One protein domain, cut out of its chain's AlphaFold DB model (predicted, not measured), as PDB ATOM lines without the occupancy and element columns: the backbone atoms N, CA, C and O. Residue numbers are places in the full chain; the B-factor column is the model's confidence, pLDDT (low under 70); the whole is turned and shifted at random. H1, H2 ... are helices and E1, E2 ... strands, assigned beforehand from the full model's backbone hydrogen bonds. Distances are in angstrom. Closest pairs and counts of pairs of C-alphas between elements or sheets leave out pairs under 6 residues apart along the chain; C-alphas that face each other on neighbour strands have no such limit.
ATOM      1  N   VAL A 207      35.812 -10.440 -48.269       92.00
ATOM      2  CA  VAL A 207      34.796 -10.962 -47.356       92.00
ATOM      3  C   VAL A 207      33.489 -10.211 -47.567       92.00
ATOM      4  O   VAL A 207      33.300  -9.095 -47.101       92.00
ATOM      5  N   THR A 208      32.561 -10.854 -48.265       94.69
ATOM      6  CA  THR A 208      31.227 -10.294 -48.537       94.69
ATOM      7  C   THR A 208      30.133 -10.942 -47.696       94.69
ATOM      8  O   THR A 208      29.157 -10.275 -47.348       94.69
ATOM      9  N   THR A 209      30.329 -12.208 -47.323       96.44
ATOM     10  CA  THR A 209      29.386 -13.007 -46.539       96.44
ATOM     11  C   THR A 209      30.123 -13.830 -45.483       96.44
ATOM     12  O   THR A 209      31.150 -14.457 -45.764       96.44
ATOM     13  N   LEU A 210      29.562 -13.880 -44.273       96.12
ATOM     14  CA  LEU A 210      29.958 -14.804 -43.214       96.12
ATOM     15  C   LEU A 210      28.792 -15.723 -42.832       96.12
ATOM     16  O   LEU A 210      27.662 -15.274 -42.656       96.12
ATOM     17  N   SER A 211      29.096 -16.999 -42.614       95.56
ATOM     18  CA  SER A 211      28.232 -17.943 -41.909       95.56
ATOM     19  C   SER A 211      28.560 -17.868 -40.426       95.56
ATOM     20  O   SER A 211      29.728 -17.947 -40.039       95.56
ATOM     21  N   VAL A 212      27.534 -17.720 -39.595       94.94
ATOM     22  CA  VAL A 212      27.637 -17.714 -38.137       94.94
ATOM     23  C   VAL A 212      26.859 -18.908 -37.608       94.94
ATOM     24  O   VAL A 212      25.677 -19.064 -37.892       94.94
ATOM     25  N   ARG A 213      27.510 -19.758 -36.816       93.12
ATOM     26  CA  ARG A 213      26.901 -20.916 -36.151       93.12
ATOM     27  C   ARG A 213      27.101 -20.806 -34.654       93.12
ATOM     28  O   ARG A 213      28.181 -20.426 -34.215       93.12
ATOM     29  N   GLY A 214      26.103 -21.172 -33.862       92.19
ATOM     30  CA  GLY A 214      26.228 -21.104 -32.409       92.19
ATOM     31  C   GLY A 214      24.913 -21.307 -31.673       92.19
ATOM     32  O   GLY A 214      23.935 -21.802 -32.229       92.19
ATOM     33  N   ASP A 215      24.912 -20.922 -30.400       91.69
ATOM     34  CA  ASP A 215      23.712 -20.877 -29.567       91.69
ATOM     35  C   ASP A 215      23.116 -19.455 -29.624       91.69
ATOM     36  O   ASP A 215      23.815 -18.503 -29.261       91.69
ATOM     37  N   PRO A 216      21.851 -19.271 -30.053       91.25
ATOM     38  CA  PRO A 216      21.220 -17.950 -30.136       91.25
ATOM     39  C   PRO A 216      21.126 -17.221 -28.790       91.25
ATOM     40  O   PRO A 216      20.989 -15.999 -28.773       91.25
ATOM     41  N   GLU A 217      21.202 -17.932 -27.662       90.88
ATOM     42  CA  GLU A 217      21.152 -17.344 -26.320       90.88
ATOM     43  C   GLU A 217      22.552 -17.069 -25.731       90.88
ATOM     44  O   GLU A 217      22.668 -16.570 -24.605       90.88
ATOM     45  N   TYR A 218      23.629 -17.366 -26.469       90.44
ATOM     46  CA  TYR A 218      24.986 -17.044 -26.040       90.44
ATOM     47  C   TYR A 218      25.241 -15.531 -26.094       90.44
ATOM     48  O   TYR A 218      24.933 -14.849 -27.073       90.44
ATOM     49  N   ASN A 219      25.835 -15.001 -25.023       89.88
ATOM     50  CA  ASN A 219      26.221 -13.597 -24.957       89.88
ATOM     51  C   ASN A 219      27.618 -13.435 -25.545       89.88
ATOM     52  O   ASN A 219      28.594 -13.886 -24.947       89.88
ATOM     53  N   LEU A 220      27.693 -12.774 -26.696       90.81
ATOM     54  CA  LEU A 220      28.959 -12.458 -27.346       90.81
ATOM     55  C   LEU A 220      29.829 -11.534 -26.477       90.81
ATOM     56  O   LEU A 220      29.291 -10.766 -25.665       90.81
ATOM     57  N   PRO A 221      31.163 -11.576 -26.651       89.75
ATOM     58  CA  PRO A 221      32.067 -10.721 -25.900       89.75
ATOM     59  C   PRO A 221      31.791  -9.225 -26.072       89.75
ATOM     60  O   PRO A 221      31.217  -8.765 -27.066       89.75
ATOM     61  N   SER A 222      32.243  -8.436 -25.095       86.44
ATOM     62  CA  SER A 222      32.140  -6.981 -25.171       86.44
ATOM     63  C   SER A 222      32.969  -6.446 -26.337       86.44
ATOM     64  O   SER A 222      34.177  -6.652 -26.365       86.44
ATOM     65  N   GLY A 223      32.335  -5.713 -27.254       89.75
ATOM     66  CA  GLY A 223      33.005  -5.152 -28.432       89.75
ATOM     67  C   GLY A 223      32.699  -5.874 -29.741       89.75
ATOM     68  O   GLY A 223      33.161  -5.408 -30.778       89.75
ATOM     69  N   TRP A 224      31.887  -6.939 -29.716       93.81
ATOM     70  CA  TRP A 224      31.336  -7.537 -30.932       93.81
ATOM     71  C   TRP A 224      30.675  -6.467 -31.826       93.81
ATOM     72  O   TRP A 224      29.772  -5.768 -31.350       93.81
ATOM     73  N   PRO A 225      31.110  -6.317 -33.091       95.38
ATOM     74  CA  PRO A 225      30.655  -5.225 -33.949       95.38
ATOM     75  C   PRO A 225      29.364  -5.538 -34.715       95.38
ATOM     76  O   PRO A 225      28.758  -4.617 -35.253       95.38
ATOM     77  N   GLY A 226      28.952  -6.808 -34.778       94.25
ATOM     78  CA  GLY A 226      27.750  -7.231 -35.495       94.25
ATOM     79  C   GLY A 226      26.479  -7.239 -34.630       94.25
ATOM     80  O   GLY A 226      26.504  -6.903 -33.441       94.25
ATOM     81  N   PRO A 227      25.350  -7.690 -35.197       96.06
ATOM     82  CA  PRO A 227      24.122  -7.923 -34.444       96.06
ATOM     83  C   PRO A 227      24.288  -9.012 -33.363       96.06
ATOM     84  O   PRO A 227      25.199  -9.843 -33.442       96.06
ATOM     85  N   PRO A 228      23.407  -9.066 -32.347       94.81
ATOM     86  CA  PRO A 228      23.379 -10.168 -31.385       94.81
ATOM     87  C   PRO A 228      23.102 -11.525 -32.056       94.81
ATOM     88  O   PRO A 228      22.313 -11.592 -32.997       94.81
ATOM     89  N   LEU A 229      23.642 -12.630 -31.518       94.25
ATOM     90  CA  LEU A 229      23.434 -13.977 -32.091       94.25
ATOM     91  C   LEU A 229      21.963 -14.343 -32.264       94.25
ATOM     92  O   LEU A 229      21.598 -14.922 -33.276       94.25
ATOM     93  N   LYS A 230      21.100 -13.962 -31.322       95.62
ATOM     94  CA  LYS A 230      19.654 -14.189 -31.431       95.62
ATOM     95  C   LYS A 230      19.028 -13.571 -32.684       95.62
ATOM     96  O   LYS A 230      18.055 -14.106 -33.204       95.62
ATOM     97  N   GLU A 231      19.553 -12.436 -33.132       96.44
ATOM     98  CA  GLU A 231      19.090 -11.752 -34.338       96.44
ATOM     99  C   GLU A 231      19.649 -12.413 -35.602       96.44
ATOM    100  O   GLU A 231      18.899 -12.613 -36.550       96.44
ATOM    101  N   ILE A 232      20.924 -12.822 -35.576       95.88
ATOM    102  CA  ILE A 232      21.596 -13.496 -36.699       95.88
ATOM    103  C   ILE A 232      21.009 -14.895 -36.938       95.88
ATOM    104  O   ILE A 232      20.674 -15.256 -38.060       95.88
ATOM    105  N   LEU A 233      20.905 -15.692 -35.873       96.00
ATOM    106  CA  LEU A 233      20.553 -17.112 -35.918       96.00
ATOM    107  C   LEU A 233      19.033 -17.344 -35.912       96.00
ATOM    108  O   LEU A 233      18.535 -18.346 -36.425       96.00
ATOM    109  N   GLY A 234      18.265 -16.429 -35.312       93.19
ATOM    110  CA  GLY A 234      16.826 -16.600 -35.137       93.19
ATOM    111  C   GLY A 234      16.491 -17.876 -34.354       93.19
ATOM    112  O   GLY A 234      16.811 -17.991 -33.170       93.19
ATOM    113  N   SER A 235      15.796 -18.816 -35.002       89.69
ATOM    114  CA  SER A 235      15.469 -20.142 -34.450       89.69
ATOM    115  C   SER A 235      16.383 -21.266 -34.936       89.69
ATOM    116  O   SER A 235      16.237 -22.397 -34.474       89.69
ATOM    117  N   GLU A 236      17.276 -20.978 -35.878       91.19
ATOM    118  CA  GLU A 236      18.153 -21.956 -36.510       91.19
ATOM    119  C   GLU A 236      19.541 -21.940 -35.848       91.19
ATOM    120  O   GLU A 236      19.933 -20.945 -35.245       91.19
ATOM    121  N   PRO A 237      20.324 -23.028 -35.935       88.12
ATOM    122  CA  PRO A 237      21.685 -23.065 -35.394       88.12
ATOM    123  C   PRO A 237      22.715 -22.349 -36.289       88.12
ATOM    124  O   PRO A 237      23.912 -22.390 -35.997       88.12
ATOM    125  N   CYS A 238      22.270 -21.754 -37.399       94.75
ATOM    126  CA  CYS A 238      23.092 -21.096 -38.403       94.75
ATOM    127  C   CYS A 238      22.385 -19.839 -38.920       94.75
ATOM    128  O   CYS A 238      21.171 -19.854 -39.124       94.75
ATOM    129  N   GLY A 239      23.149 -18.775 -39.140       96.06
ATOM    130  CA  GLY A 239      22.693 -17.534 -39.747       96.06
ATOM    131  C   GLY A 239      23.772 -16.903 -40.618       96.06
ATOM    132  O   GLY A 239      24.918 -17.356 -40.655       96.06
ATOM    133  N   GLU A 240      23.390 -15.849 -41.325       96.62
ATOM    134  CA  GLU A 240      24.224 -15.178 -42.317       96.62
ATOM    135  C   GLU A 240      24.456 -13.718 -41.915       96.62
ATOM    136  O   GLU A 240      23.536 -13.026 -41.474       96.62
ATOM    137  N   LEU A 241      25.687 -13.244 -42.091       97.00
ATOM    138  CA  LEU A 241      26.026 -11.825 -42.110       97.00
ATOM    139  C   LEU A 241      26.500 -11.453 -43.509       97.00
ATOM    140  O   LEU A 241      27.234 -12.217 -44.133       97.00
ATOM    141  N   VAL A 242      26.134 -10.259 -43.968       96.69
ATOM    142  CA  VAL A 242      26.481  -9.761 -45.304       96.69
ATOM    143  C   VAL A 242      26.995  -8.324 -45.249       96.69
ATOM    144  O   VAL A 242      26.643  -7.564 -44.345       96.69
ATOM    145  N   GLY A 243      27.792  -7.936 -46.242       94.75
ATOM    146  CA  GLY A 243      28.241  -6.555 -46.438       94.75
ATOM    147  C   GLY A 243      29.067  -6.013 -45.269       94.75
ATOM    148  O   GLY A 243      29.941  -6.704 -44.747       94.75
ATOM    149  N   ASP A 244      28.783  -4.776 -44.851       95.88
ATOM    150  CA  ASP A 244      29.562  -4.076 -43.821       95.88
ATOM    151  C   ASP A 244      29.596  -4.830 -42.477       95.88
ATOM    152  O   ASP A 244      30.633  -4.843 -41.816       95.88
ATOM    153  N   ASP A 245      28.506  -5.506 -42.092       96.38
ATOM    154  CA  ASP A 245      28.458  -6.298 -40.854       96.38
ATOM    155  C   ASP A 245      29.365  -7.535 -40.943       96.38
ATOM    156  O   ASP A 245      30.049  -7.876 -39.973       96.38
ATOM    157  N   ALA A 246      29.407  -8.190 -42.110       96.38
ATOM    158  CA  ALA A 246      30.300  -9.317 -42.365       96.38
ATOM    159  C   ALA A 246      31.767  -8.880 -42.283       96.38
ATOM    160  O   ALA A 246      32.551  -9.487 -41.554       96.38
ATOM    161  N   GLN A 247      32.127  -7.790 -42.964       94.75
ATOM    162  CA  GLN A 247      33.490  -7.261 -42.938       94.75
ATOM    163  C   GLN A 247      33.899  -6.823 -41.525       94.75
ATOM    164  O   GLN A 247      34.977  -7.182 -41.059       94.75
ATOM    165  N   ALA A 248      33.030  -6.105 -40.805       95.38
ATOM    166  CA  ALA A 248      33.331  -5.633 -39.456       95.38
ATOM    167  C   ALA A 248      33.555  -6.791 -38.473       95.38
ATOM    168  O   ALA A 248      34.484  -6.744 -37.664       95.38
ATOM    169  N   VAL A 249      32.729  -7.841 -38.544       94.69
ATOM    170  CA  VAL A 249      32.922  -9.054 -37.741       94.69
ATOM    171  C   VAL A 249      34.212  -9.764 -38.133       94.69
ATOM    172  O   VAL A 249      34.978 -10.129 -37.249       94.69
ATOM    173  N   TYR A 250      34.495  -9.926 -39.424       93.25
ATOM    174  CA  TYR A 250      35.736 -10.545 -39.885       93.25
ATOM    175  C   TYR A 250      36.980  -9.813 -39.354       93.25
ATOM    176  O   TYR A 250      37.847 -10.441 -38.747       93.25
ATOM    177  N   ASP A 251      37.023  -8.486 -39.478       92.00
ATOM    178  CA  ASP A 251      38.129  -7.658 -38.986       92.00
ATOM    179  C   ASP A 251      38.289  -7.748 -37.461       92.00
ATOM    180  O   ASP A 251      39.409  -7.817 -36.951       92.00
ATOM    181  N   TYR A 252      37.176  -7.781 -36.719       91.56
ATOM    182  CA  TYR A 252      37.191  -7.995 -35.270       91.56
ATOM    183  C   TYR A 252      37.815  -9.343 -34.901       91.56
ATOM    184  O   TYR A 252      38.608  -9.423 -33.963       91.56
ATOM    185  N   LEU A 253      37.495 -10.395 -35.654       90.44
ATOM    186  CA  LEU A 253      37.994 -11.742 -35.403       90.44
ATOM    187  C   LEU A 253      39.483 -11.909 -35.733       90.44
ATOM    188  O   LEU A 253      40.160 -12.696 -35.077       90.44
ATOM    189  N   LEU A 254      40.015 -11.137 -36.685       87.94
ATOM    190  CA  LEU A 254      41.460 -11.066 -36.936       87.94
ATOM    191  C   LEU A 254      42.229 -10.342 -35.817       87.94
ATOM    192  O   LEU A 254      43.442 -10.500 -35.701       87.94
ATOM    193  N   GLY A 255      41.543  -9.543 -34.995       83.25
ATOM    194  CA  GLY A 255      42.127  -8.747 -33.915       83.25
ATOM    195  C   GLY A 255      42.400  -9.495 -32.605       83.25
ATOM    196  O   GLY A 255      42.598  -8.825 -31.594       83.25
ATOM    197  N   GLU A 256      42.393 -10.834 -32.611       75.38
ATOM    198  CA  GLU A 256      42.472 -11.702 -31.419       75.38
ATOM    199  C   GLU A 256      41.374 -11.386 -30.380       75.38
ATOM    200  O   GLU A 256      41.658 -10.887 -29.286       75.38
ATOM    201  N   PRO A 257      40.096 -11.637 -30.709       76.69
ATOM    202  CA  PRO A 257      38.988 -11.337 -29.813       76.69
ATOM    203  C   PRO A 257      38.994 -12.225 -28.561       76.69
ATOM    204  O   PRO A 257      39.577 -13.310 -28.527       76.69
ATOM    205  N   ASP A 258      38.256 -11.782 -27.541       78.56
ATOM    206  CA  ASP A 258      37.883 -12.630 -26.409       78.56
ATOM    207  C   ASP A 258      37.134 -13.898 -26.882       78.56
ATOM    208  O   ASP A 258      36.492 -13.907 -27.936       78.56
ATOM    209  N   ASP A 259      37.184 -14.960 -26.068       82.94
ATOM    210  CA  ASP A 259      36.584 -16.275 -26.348       82.94
ATOM    211  C   ASP A 259      35.116 -16.178 -26.817       82.94
ATOM    212  O   ASP A 259      34.244 -15.697 -26.091       82.94
ATOM    213  N   LEU A 260      34.841 -16.681 -28.026       83.88
ATOM    214  CA  LEU A 260      33.499 -16.750 -28.623       83.88
ATOM    215  C   LEU A 260      32.700 -17.987 -28.174       83.88
ATOM    216  O   LEU A 260      31.585 -18.236 -28.658       83.88
ATOM    217  N   GLY A 261      33.279 -18.803 -27.292       85.25
ATOM    218  CA  GLY A 261      32.711 -20.046 -26.806       85.25
ATOM    219  C   GLY A 261      32.494 -21.046 -27.939       85.25
ATOM    220  O   GLY A 261      33.427 -21.512 -28.586       85.25
ATOM    221  N   TRP A 262      31.231 -21.404 -28.169       84.25
ATOM    222  CA  TRP A 262      30.840 -22.364 -29.208       84.25
ATOM    223  C   TRP A 262      30.502 -21.706 -30.548       84.25
ATOM    224  O   TRP A 262      30.143 -22.408 -31.493       84.25
ATOM    225  N   THR A 263      30.594 -20.378 -30.632       89.00
ATOM    226  CA  THR A 263      30.276 -19.649 -31.857       89.00
ATOM    227  C   THR A 263      31.372 -19.884 -32.889       89.00
ATOM    228  O   THR A 263      32.555 -19.712 -32.601       89.00
ATOM    229  N   LYS A 264      30.980 -20.273 -34.099       90.38
ATOM    230  CA  LYS A 264      31.872 -20.473 -35.242       90.38
ATOM    231  C   LYS A 264      31.490 -19.502 -36.340       90.38
ATOM    232  O   LYS A 264      30.308 -19.359 -36.648       90.38
ATOM    233  N   VAL A 265      32.493 -18.861 -36.923       91.75
ATOM    234  CA  VAL A 265      32.318 -17.880 -37.992       91.75
ATOM    235  C   VAL A 265      33.203 -18.281 -39.163       91.75
ATOM    236  O   VAL A 265      34.387 -18.546 -38.975       91.75
ATOM    237  N   ALA A 266      32.625 -18.349 -40.357       92.88
ATOM    238  CA  ALA A 266      33.313 -18.780 -41.568       92.88
ATOM    239  C   ALA A 266      33.010 -17.828 -42.725       92.88
ATOM    240  O   ALA A 266      31.855 -17.454 -42.918       92.88
ATOM    241  N   VAL A 267      34.026 -17.469 -43.512       94.31
ATOM    242  CA  VAL A 267      33.821 -16.743 -44.774       94.31
ATOM    243  C   VAL A 267      33.148 -17.677 -45.769       94.31
ATOM    244  O   VAL A 267      33.629 -18.789 -45.991       94.31
ATOM    245  N   VAL A 268      32.039 -17.237 -46.361       95.12
ATOM    246  CA  VAL A 268      31.254 -18.048 -47.299       95.12
ATOM    247  C   VAL A 268      31.744 -17.790 -48.724       95.12
ATOM    248  O   VAL A 268      31.725 -16.640 -49.169       95.12
ATOM    249  N   PRO A 269      32.178 -18.829 -49.457       95.56
ATOM    250  CA  PRO A 269      32.512 -18.703 -50.871       95.56
ATOM    251  C   PRO A 269      31.303 -18.251 -51.708       95.56
ATOM    252  O   PRO A 269      30.180 -18.682 -51.432       95.56
ATOM    253  N   PRO A 270      31.492 -17.452 -52.773       95.69
ATOM    254  CA  PRO A 270      30.398 -17.052 -53.649       95.69
ATOM    255  C   PRO A 270      29.675 -18.267 -54.245       95.69
ATOM    256  O   PRO A 270      30.302 -19.272 -54.584       95.69
ATOM    257  N   GLY A 271      28.349 -18.189 -54.356       93.88
ATOM    258  CA  GLY A 271      27.523 -19.283 -54.884       93.88
ATOM    259  C   GLY A 271      27.306 -20.454 -53.918       93.88
ATOM    260  O   GLY A 271      26.556 -21.373 -54.246       93.88
ATOM    261  N   ILE A 272      27.905 -20.426 -52.723       95.81
ATOM    262  CA  ILE A 272      27.684 -21.422 -51.670       95.81
ATOM    263  C   ILE A 272      26.693 -20.872 -50.635       95.81
ATOM    264  O   ILE A 272      26.828 -19.724 -50.212       95.81
ATOM    265  N   PRO A 273      25.699 -21.663 -50.194       93.19
ATOM    266  CA  PRO A 273      24.803 -21.245 -49.122       93.19
ATOM    267  C   PRO A 273      25.553 -21.129 -47.785       93.19
ATOM    268  O   PRO A 273      26.322 -22.017 -47.415       93.19
ATOM    269  N   ALA A 274      25.305 -20.048 -47.039       91.12
ATOM    270  CA  ALA A 274      25.879 -19.840 -45.705       91.12
ATOM    271  C   ALA A 274      25.373 -20.864 -44.668       91.12
ATOM    272  O   ALA A 274      26.100 -21.211 -43.731       91.12
ATOM    273  N   CYS A 275      24.136 -21.327 -44.867       89.19
ATOM    274  CA  CYS A 275      23.380 -22.322 -44.119       89.19
ATOM    275  C   CYS A 275      22.526 -23.091 -45.151       89.19
ATOM    276  O   CYS A 275      22.456 -24.330 -45.044       89.19
TER     277      CYS A 275
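This is residues 207 to 275 of the 275 residues of an uncharacterized protein of Ruania alba (UniProt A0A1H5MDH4). A small three-stranded sheet has both helices over one of its faces: H2, the longer, runs over the three strands, and the short H1 is over the edge strand E2. A long stretch without a named element, residues 214 to 228, joins E1 to H1. The printed part has 69 residues, with E1, H1, E2, H2, E3 in that order along it; the sheet's order is E2, E1, E3, antiparallel. The class is mixed, helices and strands, with 31 residues, under half, in named elements. The whole is compact, with a radius of gyration of the C-alphas of 11.0 A, and rounded, spanning 32 by 28 by 17 A.

Start at E1, residues 209 to 213, the inner strand. H1, residues 229 to 233, is over E2, residues 238 to 242, at a height over the sheet of 7.1 A; the closest C-alphas of H1 and E2, Leu 233 and Gly 239, are 4.4 A apart. Between E2 and E1, look at N 212 and O 239, 2.8 A apart, within hydrogen-bond range. H2, residues 243 to 254, is on the same face as H1 at a height of 8.5 A, making two layers, a helix on one face of a sheet. It lies over E1, E3, residues 264 to 267, and only just E2, with 3 C-alphas; its line is slantwise to E1, only just, at 58 degrees on the local plane. The closest C-alphas of E1 and H2, Leu 210 and Ala 246, are 5.6 A apart; H1 and H2 are apart. Between E1 and E3, N 211 and O 266 are 2.8 A apart, within hydrogen-bond range. E2, H2 and E3 form a split strand-helix-strand unit, two strands running the same way with E1 between them, its crossover right-handed. In H1 and H2 every O i to N i+4 pair is within hydrogen-bond range.

Find C-alpha 209 at (29.386, -13.007, -46.539), where E1 begins; its 5 residues span 13.3 A. H1 has 5 residues, and E2, 5 residues, spans 13.7 A. H2, 12 residues, runs 16.9 A to C-alpha 254 at (41.460, -11.066, -36.936). E3, 4 residues, ends at C-alpha 267, (33.821, -16.743, -44.774).

The C-alphas farthest apart, Ser 222 and Gly 271, are 32.5 A apart. The link from E1 to H1 is long. The printed part has no cut, and no printed residue is under 70 in pLDDT.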